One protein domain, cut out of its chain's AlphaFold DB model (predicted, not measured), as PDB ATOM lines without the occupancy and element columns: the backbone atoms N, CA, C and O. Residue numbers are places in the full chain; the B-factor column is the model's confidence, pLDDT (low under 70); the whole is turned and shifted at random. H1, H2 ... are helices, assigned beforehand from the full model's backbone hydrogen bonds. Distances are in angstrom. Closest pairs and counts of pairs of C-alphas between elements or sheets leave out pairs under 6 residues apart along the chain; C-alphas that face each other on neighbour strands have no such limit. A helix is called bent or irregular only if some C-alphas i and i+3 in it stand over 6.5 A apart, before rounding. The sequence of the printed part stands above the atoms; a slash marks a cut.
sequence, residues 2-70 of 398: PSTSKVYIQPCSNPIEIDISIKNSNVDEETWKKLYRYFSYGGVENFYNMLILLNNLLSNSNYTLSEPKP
ATOM      1  N   PRO A   2     -13.503  -4.310  22.596       46.44
ATOM      2  CA  PRO A   2     -12.802  -3.417  21.632       46.44
ATOM      3  C   PRO A   2     -13.168  -3.694  20.159       46.44
ATOM      4  O   PRO A   2     -13.765  -4.731  19.902       46.44
ATOM      5  N   SER A   3     -12.953  -2.816  19.166       44.12
ATOM      6  CA  SER A   3     -11.707  -2.112  18.789       44.12
ATOM      7  C   SER A   3     -11.742  -0.569  18.759       44.12
ATOM      8  O   SER A   3     -10.791   0.048  18.291       44.12
ATOM      9  N   THR A   4     -12.767   0.090  19.303       53.62
ATOM     10  CA  THR A   4     -12.839   1.572  19.364       53.62
ATOM     11  C   THR A   4     -13.469   2.079  20.668       53.62
ATOM     12  O   THR A   4     -14.267   3.015  20.646       53.62
ATOM     13  N   SER A   5     -13.191   1.426  21.801       65.56
ATOM     14  CA  SER A   5     -13.896   1.673  23.066       65.56
ATOM     15  C   SER A   5     -13.937   3.160  23.433       65.56
ATOM     16  O   SER A   5     -12.904   3.785  23.665       65.56
ATOM     17  N   LYS A   6     -15.143   3.709  23.557       63.53
ATOM     18  CA  LYS A   6     -15.413   4.866  24.410       63.53
ATOM     19  C   LYS A   6     -16.560   4.487  25.351       63.53
ATOM     20  O   LYS A   6     -17.333   3.588  25.047       63.53
ATOM     21  N   VAL A   7     -16.582   5.087  26.530       59.47
ATOM     22  CA  VAL A   7     -17.734   5.272  27.422       59.47
ATOM     23  C   VAL A   7     -17.377   6.571  28.124       59.47
ATOM     24  O   VAL A   7     -16.311   6.638  28.736       59.47
ATOM     25  N   TYR A   8     -18.191   7.617  27.993       63.19
ATOM     26  CA  TYR A   8     -17.902   8.889  28.655       63.19
ATOM     27  C   TYR A   8     -19.059   9.294  29.563       63.19
ATOM     28  O   TYR A   8     -20.183   9.513  29.107       63.19
ATOM     29  N   ILE A   9     -18.757   9.371  30.858       61.62
ATOM     30  CA  ILE A   9     -19.624   9.886  31.918       61.62
ATOM     31  C   ILE A   9     -18.813  10.982  32.602       61.62
ATOM     32  O   ILE A   9     -17.764  10.687  33.174       61.62
ATOM     33  N   GLN A  10     -19.279  12.230  32.558       62.72
ATOM     34  CA  GLN A  10     -18.642  13.324  33.288       62.72
ATOM     35  C   GLN A  10     -19.678  13.963  34.224       62.72
ATOM     36  O   GLN A  10     -20.559  14.690  33.767       62.72
ATOM     37  N   PRO A  11     -19.648  13.628  35.526       60.03
ATOM     38  CA  PRO A  11     -20.639  14.077  36.490       60.03
ATOM     39  C   PRO A  11     -20.330  15.526  36.859       60.03
ATOM     40  O   PRO A  11     -19.550  15.821  37.760       60.03
ATOM     41  N   CYS A  12     -20.928  16.424  36.091       52.38
ATOM     42  CA  CYS A  12     -20.687  17.850  36.140       52.38
ATOM     43  C   CYS A  12     -21.809  18.595  36.869       52.38
ATOM     44  O   CYS A  12     -22.980  18.222  36.786       52.38
ATOM     45  N   SER A  13     -21.459  19.671  37.575       55.97
ATOM     46  CA  SER A  13     -22.411  20.503  38.327       55.97
ATOM     47  C   SER A  13     -23.114  21.569  37.475       55.97
ATOM     48  O   SER A  13     -23.948  22.301  38.002       55.97
ATOM     49  N   ASN A  14     -22.783  21.682  36.183       63.41
ATOM     50  CA  ASN A  14     -23.312  22.703  35.276       63.41
ATOM     51  C   ASN A  14     -24.018  22.065  34.053       63.41
ATOM     52  O   ASN A  14     -23.423  21.196  33.412       63.41
ATOM     53  N   PRO A  15     -25.242  22.511  33.687       68.62
ATOM     54  CA  PRO A  15     -25.982  22.056  32.502       68.62
ATOM     55  C   PRO A  15     -25.182  21.985  31.192       68.62
ATOM     56  O   PRO A  15     -25.366  21.053  30.416       68.62
ATOM     57  N   ILE A  16     -24.259  22.924  30.958       70.38
ATOM     58  CA  ILE A  16     -23.447  22.964  29.727       70.38
ATOM     59  C   ILE A  16     -22.556  21.721  29.608       70.38
ATOM     60  O   ILE A  16     -22.386  21.155  28.531       70.38
ATOM     61  N   GLU A  17     -21.988  21.280  30.723       70.31
ATOM     62  CA  GLU A  17     -21.085  20.135  30.750       70.31
ATOM     63  C   GLU A  17     -21.852  18.808  30.641       70.31
ATOM     64  O   GLU A  17     -21.346  17.858  30.044       70.31
ATOM     65  N   ILE A  18     -23.102  18.758  31.128       71.81
ATOM     66  CA  ILE A  18     -24.008  17.618  30.917       71.81
ATOM     67  C   ILE A  18     -24.259  17.426  29.418       71.81
ATOM     68  O   ILE A  18     -24.026  16.333  28.900       71.81
ATOM     69  N   ASP A  19     -24.627  18.489  28.701       74.06
ATOM     70  CA  ASP A  19     -24.859  18.437  27.252       74.06
ATOM     71  C   ASP A  19     -23.610  17.998  26.473       74.06
ATOM     72  O   ASP A  19     -23.694  17.198  25.537       74.06
ATOM     73  N   ILE A  20     -22.432  18.494  26.864       74.00
ATOM     74  CA  ILE A  20     -21.152  18.090  26.264       74.00
ATOM     75  C   ILE A  20     -20.867  16.610  26.543       74.00
ATOM     76  O   ILE A  20     -20.400  15.898  25.649       74.00
ATOM     77  N   SER A  21     -21.159  16.130  27.752       74.06
ATOM     78  CA  SER A  21     -20.910  14.740  28.137       74.06
ATOM     79  C   SER A  21     -21.813  13.750  27.393       74.06
ATOM     80  O   SER A  21     -21.325  12.701  26.978       74.06
ATOM     81  N   ILE A  22     -23.082  14.104  27.141       75.19
ATOM     82  CA  ILE A  22     -24.014  13.296  26.340       75.19
ATOM     83  C   ILE A  22     -23.535  13.244  24.885       75.19
ATOM     84  O   ILE A  22     -23.410  12.162  24.322       75.19
ATOM     85  N   LYS A  23     -23.184  14.398  24.294       77.62
ATOM     86  CA  LYS A  23     -22.717  14.493  22.895       77.62
ATOM     87  C   LYS A  23     -21.454  13.682  22.604       77.62
ATOM     88  O   LYS A  23     -21.262  13.248  21.474       77.62
ATOM     89  N   ASN A  24     -20.583  13.516  23.597       78.12
ATOM     90  CA  ASN A  24     -19.331  12.768  23.459       78.12
ATOM     91  C   ASN A  24     -19.427  11.322  23.971       78.12
ATOM     92  O   ASN A  24     -18.440  10.583  23.889       78.12
ATOM     93  N   SER A  25     -20.586  10.912  24.496       79.81
ATOM     94  CA  SER A  25     -20.840   9.525  24.863       79.81
ATOM     95  C   SER A  25     -21.240   8.707  23.638       79.81
ATOM     96  O   SER A  25     -21.849   9.202  22.696       79.81
ATOM     97  N   ASN A  26     -20.881   7.433  23.647       82.00
ATOM     98  CA  ASN A  26     -21.170   6.467  22.587       82.00
ATOM     99  C   ASN A  26     -22.108   5.347  23.071       82.00
ATOM    100  O   ASN A  26     -22.163   4.281  22.460       82.00
ATOM    101  N   VAL A  27     -22.805   5.588  24.183       84.38
ATOM    102  CA  VAL A  27     -23.982   4.830  24.622       84.38
ATOM    103  C   VAL A  27     -25.234   5.645  24.294       84.38
ATOM    104  O   VAL A  27     -25.153   6.868  24.162       84.38
ATOM    105  N   ASP A  28     -26.383   4.989  24.152       86.56
ATOM    106  CA  ASP A  28     -27.658   5.680  23.952       86.56
ATOM    107  C   ASP A  28     -28.037   6.545  25.173       86.56
ATOM    108  O   ASP A  28     -27.519   6.373  26.281       86.56
ATOM    109  N   GLU A  29     -28.947   7.500  24.972       84.38
ATOM    110  CA  GLU A  29     -29.322   8.484  25.994       84.38
ATOM    111  C   GLU A  29     -29.947   7.844  27.247       84.38
ATOM    112  O   GLU A  29     -29.750   8.338  28.360       84.38
ATOM    113  N   GLU A  30     -30.684   6.743  27.097       88.00
ATOM    114  CA  GLU A  30     -31.311   6.046  28.220       88.00
ATOM    115  C   GLU A  30     -30.250   5.363  29.089       88.00
ATOM    116  O   GLU A  30     -30.207   5.570  30.309       88.00
ATOM    117  N   THR A  31     -29.330   4.639  28.452       88.56
ATOM    118  CA  THR A  31     -28.166   4.040  29.108       88.56
ATOM    119  C   THR A  31     -27.302   5.106  29.782       88.56
ATOM    120  O   THR A  31     -26.905   4.937  30.940       88.56
ATOM    121  N   TRP A  32     -27.060   6.236  29.112       87.44
ATOM    122  CA  TRP A  32     -26.317   7.354  29.687       87.44
ATOM    123  C   TRP A  32     -27.001   7.905  30.944       87.44
ATOM    124  O   TRP A  32     -26.364   8.027  31.991       87.44
ATOM    125  N   LYS A  33     -28.314   8.177  30.888       86.56
ATOM    126  CA  LYS A  33     -29.095   8.663  32.041       86.56
ATOM    127  C   LYS A  33     -29.062   7.678  33.204       86.56
ATOM    128  O   LYS A  33     -29.020   8.096  34.361       86.56
ATOM    129  N   LYS A  34     -29.079   6.375  32.919       90.44
ATOM    130  CA  LYS A  34     -29.002   5.324  33.939       90.44
ATOM    131  C   LYS A  34     -27.631   5.288  34.614       90.44
ATOM    132  O   LYS A  34     -27.560   5.290  35.842       90.44
ATOM    133  N   LEU A  35     -26.555   5.345  33.829       89.50
ATOM    134  CA  LEU A  35     -25.181   5.467  34.323       89.50
ATOM    135  C   LEU A  35     -24.985   6.744  35.156       89.50
ATOM    136  O   LEU A  35     -24.454   6.677  36.265       89.50
ATOM    137  N   TYR A  36     -25.489   7.883  34.670       86.88
ATOM    138  CA  TYR A  36     -25.500   9.149  35.403       86.88
ATOM    139  C   TYR A  36     -26.215   9.004  36.749       86.88
ATOM    140  O   TYR A  36     -25.652   9.369  37.772       86.88
ATOM    141  N   ARG A  37     -27.411   8.403  36.788       89.50
ATOM    142  CA  ARG A  37     -28.158   8.196  38.042       89.50
ATOM    143  C   ARG A  37     -27.407   7.317  39.037       89.50
ATOM    144  O   ARG A  37     -27.373   7.679  40.209       89.50
ATOM    145  N   TYR A  38     -26.791   6.210  38.610       90.81
ATOM    146  CA  TYR A  38     -25.964   5.411  39.526       90.81
ATOM    147  C   TYR A  38     -24.839   6.250  40.129       90.81
ATOM    148  O   TYR A  38     -24.636   6.222  41.342       90.81
ATOM    149  N   PHE A  39     -24.143   7.024  39.293       86.88
ATOM    150  CA  PHE A  39     -23.041   7.866  39.738       86.88
ATOM    151  C   PHE A  39     -23.517   8.980  40.685       86.88
ATOM    152  O   PHE A  39     -22.953   9.167  41.760       86.88
ATOM    153  N   SER A  40     -24.577   9.703  40.315       83.69
ATOM    154  CA  SER A  40     -25.127  10.830  41.077       83.69
ATOM    155  C   SER A  40     -25.774  10.408  42.393       83.69
ATOM    156  O   SER A  40     -25.684  11.144  43.377       83.69
ATOM    157  N   TYR A  41     -26.430   9.246  42.441       87.62
ATOM    158  CA  TYR A  41     -26.959   8.704  43.693       87.62
ATOM    159  C   TYR A  41     -25.847   8.160  44.593       87.62
ATOM    160  O   TYR A  41     -25.955   8.277  45.817       87.62
ATOM    161  N   GLY A  42     -24.771   7.640  43.993       87.00
ATOM    162  CA  GLY A  42     -23.570   7.184  44.682       87.00
ATOM    163  C   GLY A  42     -23.803   5.975  45.591       87.00
ATOM    164  O   GLY A  42     -24.871   5.365  45.601       87.00
ATOM    165  N   GLY A  43     -22.782   5.638  46.377       86.94
ATOM    166  CA  GLY A  43     -22.783   4.510  47.307       86.94
ATOM    167  C   GLY A  43     -22.533   3.145  46.670       86.94
ATOM    168  O   GLY A  43     -22.647   2.950  45.459       86.94
ATOM    169  N   VAL A  44     -22.153   2.193  47.522       86.75
ATOM    170  CA  VAL A  44     -21.569   0.905  47.114       86.75
ATOM    171  C   VAL A  44     -22.494   0.109  46.190       86.75
ATOM    172  O   VAL A  44     -22.047  -0.361  45.147       86.75
ATOM    173  N   GLU A  45     -23.787  -0.002  46.516       89.69
ATOM    174  CA  GLU A  45     -24.742  -0.762  45.697       89.69
ATOM    175  C   GLU A  45     -24.945  -0.150  44.305       89.69
ATOM    176  O   GLU A  45     -24.998  -0.879  43.314       89.69
ATOM    177  N   ASN A  46     -25.035   1.180  44.203       92.19
ATOM    178  CA  ASN A  46     -25.190   1.840  42.908       92.19
ATOM    179  C   ASN A  46     -23.923   1.684  42.063       92.19
ATOM    180  O   ASN A  46     -24.034   1.337  40.892       92.19
ATOM    181  N   PHE A  47     -22.729   1.857  42.644       91.38
ATOM    182  CA  PHE A  47     -21.474   1.631  41.919       91.38
ATOM    183  C   PHE A  47     -21.317   0.176  41.470       91.38
ATOM    184  O   PHE A  47     -20.908  -0.068  40.339       91.38
ATOM    185  N   TYR A  48     -21.698  -0.790  42.303       92.19
ATOM    186  CA  TYR A  48     -21.675  -2.204  41.933       92.19
ATOM    187  C   TYR A  48     -22.584  -2.499  40.729       92.19
ATOM    188  O   TYR A  48     -22.138  -3.073  39.737       92.19
ATOM    189  N   ASN A  49     -23.839  -2.036  40.761       94.62
ATOM    190  CA  ASN A  49     -24.773  -2.222  39.645       94.62
ATOM    191  C   ASN A  49     -24.369  -1.420  38.397       94.62
ATOM    192  O   ASN A  49     -24.592  -1.876  37.277       94.62
ATOM    193  N   MET A  50     -23.716  -0.268  38.571       93.31
ATOM    194  CA  MET A  50     -23.119   0.494  37.475       93.31
ATOM    195  C   MET A  50     -22.012  -0.304  36.780       93.31
ATOM    196  O   MET A  50     -21.970  -0.341  35.554       93.31
ATOM    197  N   LEU A  51     -21.142  -0.978  37.540       92.25
ATOM    198  CA  LEU A  51     -20.100  -1.843  36.979       92.25
ATOM    199  C   LEU A  51     -20.693  -3.064  36.264       92.25
ATOM    200  O   LEU A  51     -20.191  -3.435  35.206       92.25
ATOM    201  N   ILE A  52     -21.786  -3.644  36.777       94.06
ATOM    202  CA  ILE A  52     -22.528  -4.699  36.066       94.06
ATOM    203  C   ILE A  52     -23.076  -4.167  34.739       94.06
ATOM    204  O   ILE A  52     -22.889  -4.809  33.707       94.06
ATOM    205  N   LEU A  53     -23.703  -2.986  34.743       91.81
ATOM    206  CA  LEU A  53     -24.208  -2.356  33.523       91.81
ATOM    207  C   LEU A  53     -23.077  -2.132  32.511       91.81
ATOM    208  O   LEU A  53     -23.210  -2.515  31.353       91.81
ATOM    209  N   LEU A  54     -21.937  -1.590  32.947       90.06
ATOM    210  CA  LEU A  54     -20.766  -1.409  32.088       90.06
ATOM    211  C   LEU A  54     -20.234  -2.739  31.548       90.06
ATOM    212  O   LEU A  54     -19.898  -2.822  30.371       90.06
ATOM    213  N   ASN A  55     -20.195  -3.797  32.357       89.94
ATOM    214  CA  ASN A  55     -19.760  -5.111  31.896       89.94
ATOM    215  C   ASN A  55     -20.734  -5.731  30.880       89.94
ATOM    216  O   ASN A  55     -20.301  -6.310  29.882       89.94
ATOM    217  N   ASN A  56     -22.041  -5.581  31.094       90.31
ATOM    218  CA  ASN A  56     -23.058  -6.014  30.137       90.31
ATOM    219  C   ASN A  56     -22.881  -5.299  28.792       90.31
ATOM    220  O   ASN A  56     -22.867  -5.957  27.755       90.31
ATOM    221  N   LEU A  57     -22.633  -3.985  28.813       86.81
ATOM    222  CA  LEU A  57     -22.407  -3.172  27.611       86.81
ATOM    223  C   LEU A  57     -21.090  -3.508  26.893       86.81
ATOM    224  O   LEU A  57     -21.052  -3.629  25.670       86.81
ATOM    225  N   LEU A  58     -19.988  -3.645  27.635       84.50
ATOM    226  CA  LEU A  58     -18.651  -3.795  27.053       84.50
ATOM    227  C   LEU A  58     -18.381  -5.226  26.583       84.50
ATOM    228  O   LEU A  58     -17.809  -5.424  25.505       84.50
ATOM    229  N   SER A  59     -18.836  -6.204  27.363       85.50
ATOM    230  CA  SER A  59     -18.576  -7.632  27.156       85.50
ATOM    231  C   SER A  59     -19.748  -8.368  26.500       85.50
ATOM    232  O   SER A  59     -19.668  -9.580  26.321       85.50
ATOM    233  N   ASN A  60     -20.827  -7.655  26.148       82.00
ATOM    234  CA  ASN A  60     -22.080  -8.223  25.639       82.00
ATOM    235  C   ASN A  60     -22.620  -9.354  26.537       82.00
ATOM    236  O   ASN A  60     -22.982 -10.433  26.071       82.00
ATOM    237  N   SER A  61     -22.594  -9.114  27.850       88.56
ATOM    238  CA  SER A  61     -23.056 -10.063  28.870       88.56
ATOM    239  C   SER A  61     -24.448  -9.694  29.392       88.56
ATOM    240  O   SER A  61     -24.962  -8.616  29.102       88.56
ATOM    241  N   ASN A  62     -25.090 -10.605  30.127       91.25
ATOM    242  CA  ASN A  62     -26.489 -10.491  30.555       91.25
ATOM    243  C   ASN A  62     -26.672 -10.668  32.072       91.25
ATOM    244  O   ASN A  62     -27.666 -11.236  32.526       91.25
ATOM    245  N   TYR A  63     -25.717 -10.186  32.868       94.12
ATOM    246  CA  TYR A  63     -25.825 -10.235  34.323       94.12
ATOM    247  C   TYR A  63     -26.999  -9.381  34.815       94.12
ATOM    248  O   TYR A  63     -27.245  -8.280  34.317       94.12
ATOM    249  N   THR A  64     -27.716  -9.872  35.823       94.12
ATOM    250  CA  THR A  64     -28.825  -9.136  36.436       94.12
ATOM    251  C   THR A  64     -28.311  -7.909  37.186       94.12
ATOM    252  O   THR A  64     -27.381  -8.011  37.982       94.12
ATOM    253  N   LEU A  65     -28.947  -6.758  36.967       93.31
ATOM    254  CA  LEU A  65     -28.673  -5.513  37.686       93.31
ATOM    255  C   LEU A  65     -29.963  -4.919  38.255       93.31
ATOM    256  O   LEU A  65     -31.035  -5.042  37.668       93.31
ATOM    257  N   SER A  66     -29.854  -4.264  39.406       94.31
ATOM    258  CA  SER A  66     -30.934  -3.481  40.014       94.31
ATOM    259  C   SER A  66     -30.930  -2.057  39.480       94.31
ATOM    260  O   SER A  66     -29.853  -1.493  39.332       94.31
ATOM    261  N   GLU A  67     -32.095  -1.438  39.276       94.56
ATOM    262  CA  GLU A  67     -32.199  -0.017  38.895       94.56
ATOM    263  C   GLU A  67     -31.459   0.930  39.863       94.56
ATOM    264  O   GLU A  67     -31.356   0.606  41.053       94.56
ATOM    265  N   PRO A  68     -30.972   2.102  39.394       91.44
ATOM    266  CA  PRO A  68     -30.367   3.113  40.256       91.44
ATOM    267  C   PRO A  68     -31.329   3.538  41.360       91.44
ATOM    268  O   PRO A  68     -32.462   3.941  41.085       91.44
ATOM    269  N   LYS A  69     -30.869   3.487  42.611       91.56
ATOM    270  CA  LYS A  69     -31.689   3.838  43.774       91.56
ATOM    271  C   LYS A  69     -31.150   5.101  44.436       91.56
ATOM    272  O   LYS A  69     -29.972   5.119  44.801       91.56
ATOM    273  N   PRO A  70     -31.977   6.144  44.626       90.31
ATOM    274  CA  PRO A  70     -31.560   7.296  45.405       90.31
ATOM    275  C   PRO A  70     -31.265   6.851  46.836       90.31
ATOM    276  O   PRO A  70     -32.022   6.085  47.436       90.31
TER     277      PRO A  70
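What this domain is: This is residues 2 to 70 of the 398 residues of the protein "Aerobic cobaltochelatase subunit CobN" of Clostridium cochlearium (UniProt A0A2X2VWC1). The model is a helical hairpin, H2 and H3 side by side and running opposite ways, with a short third helix, H1, on the other side of H2 from H3, slanting away from H2 like one side of an open V. A long stretch without a named element, residues 2 to 14, leads into H1, and residues 60 to 70 fold back along H3 toward the last residues of H2. The printed part has 69 residues, with three named helices in the order H1, H2, H3, and no named strand; the class is all helix, and the helices hold 38 of the 69 residues. The whole is compact, with a radius of gyration of the C-alphas of 12.1 A, and its outline is flat, 34 by 33 by 16 A.

Where its parts are: The longest helix, H3, holds residues 44 to 59 and measures 21.9 A from first to last C-alpha, from C-alpha 44 at (-21.569, 0.905, 47.114) to C-alpha 59 at (-18.576, -7.632, 27.156). H2 holds residues 29 to 41 and measures 17.9 A. H1 holds residues 15 to 23 and measures 12.7 A; it begins at C-alpha 15 at (-25.982, 22.056, 32.502). None of the three is bent or irregular.

How they stand to each other: H2 and H3 form a helical hairpin, two helices that follow each other in the chain, touch and run opposite ways. Their lines stand at a shallow tilt of 27 degrees, and their centres are 11.0 A apart. H2 touches H3 with residues 35 to 39 alone, and H3 touches H2 with residues 46 to 53 alone. Their closest C-alphas are those of Tyr 38 and Asn 46, 5.0 A apart. H1 and H2 are close but not clearly touching, with 2 pairs of C-alphas within 8 A; the closest are those of Ile 22 and Glu 29, at 7.2 A. H1 and H2 run opposite ways at a steep tilt of 48 degrees, with their centres 13.0 A apart. H1 and H3 are apart. In H1, H2 and H3 every backbone O i to N i+4 pair is within hydrogen-bond range.

The domain as a whole: The two C-alphas farthest apart are those of Ser 3 and Pro 70, at 34.5 A. The printed part, residues 2 to 70, has no cut. The links from H1 to H2 and from H2 to H3 are tight, with 5 and 2 residues between the helices. The C-alphas of residues 2 to 14 lie 6 to 20 A from the mean of the C-alphas. The mean pLDDT of the printed part is 80.9; residues 2 to 15, of which residue 15 belongs to H1, are under 70.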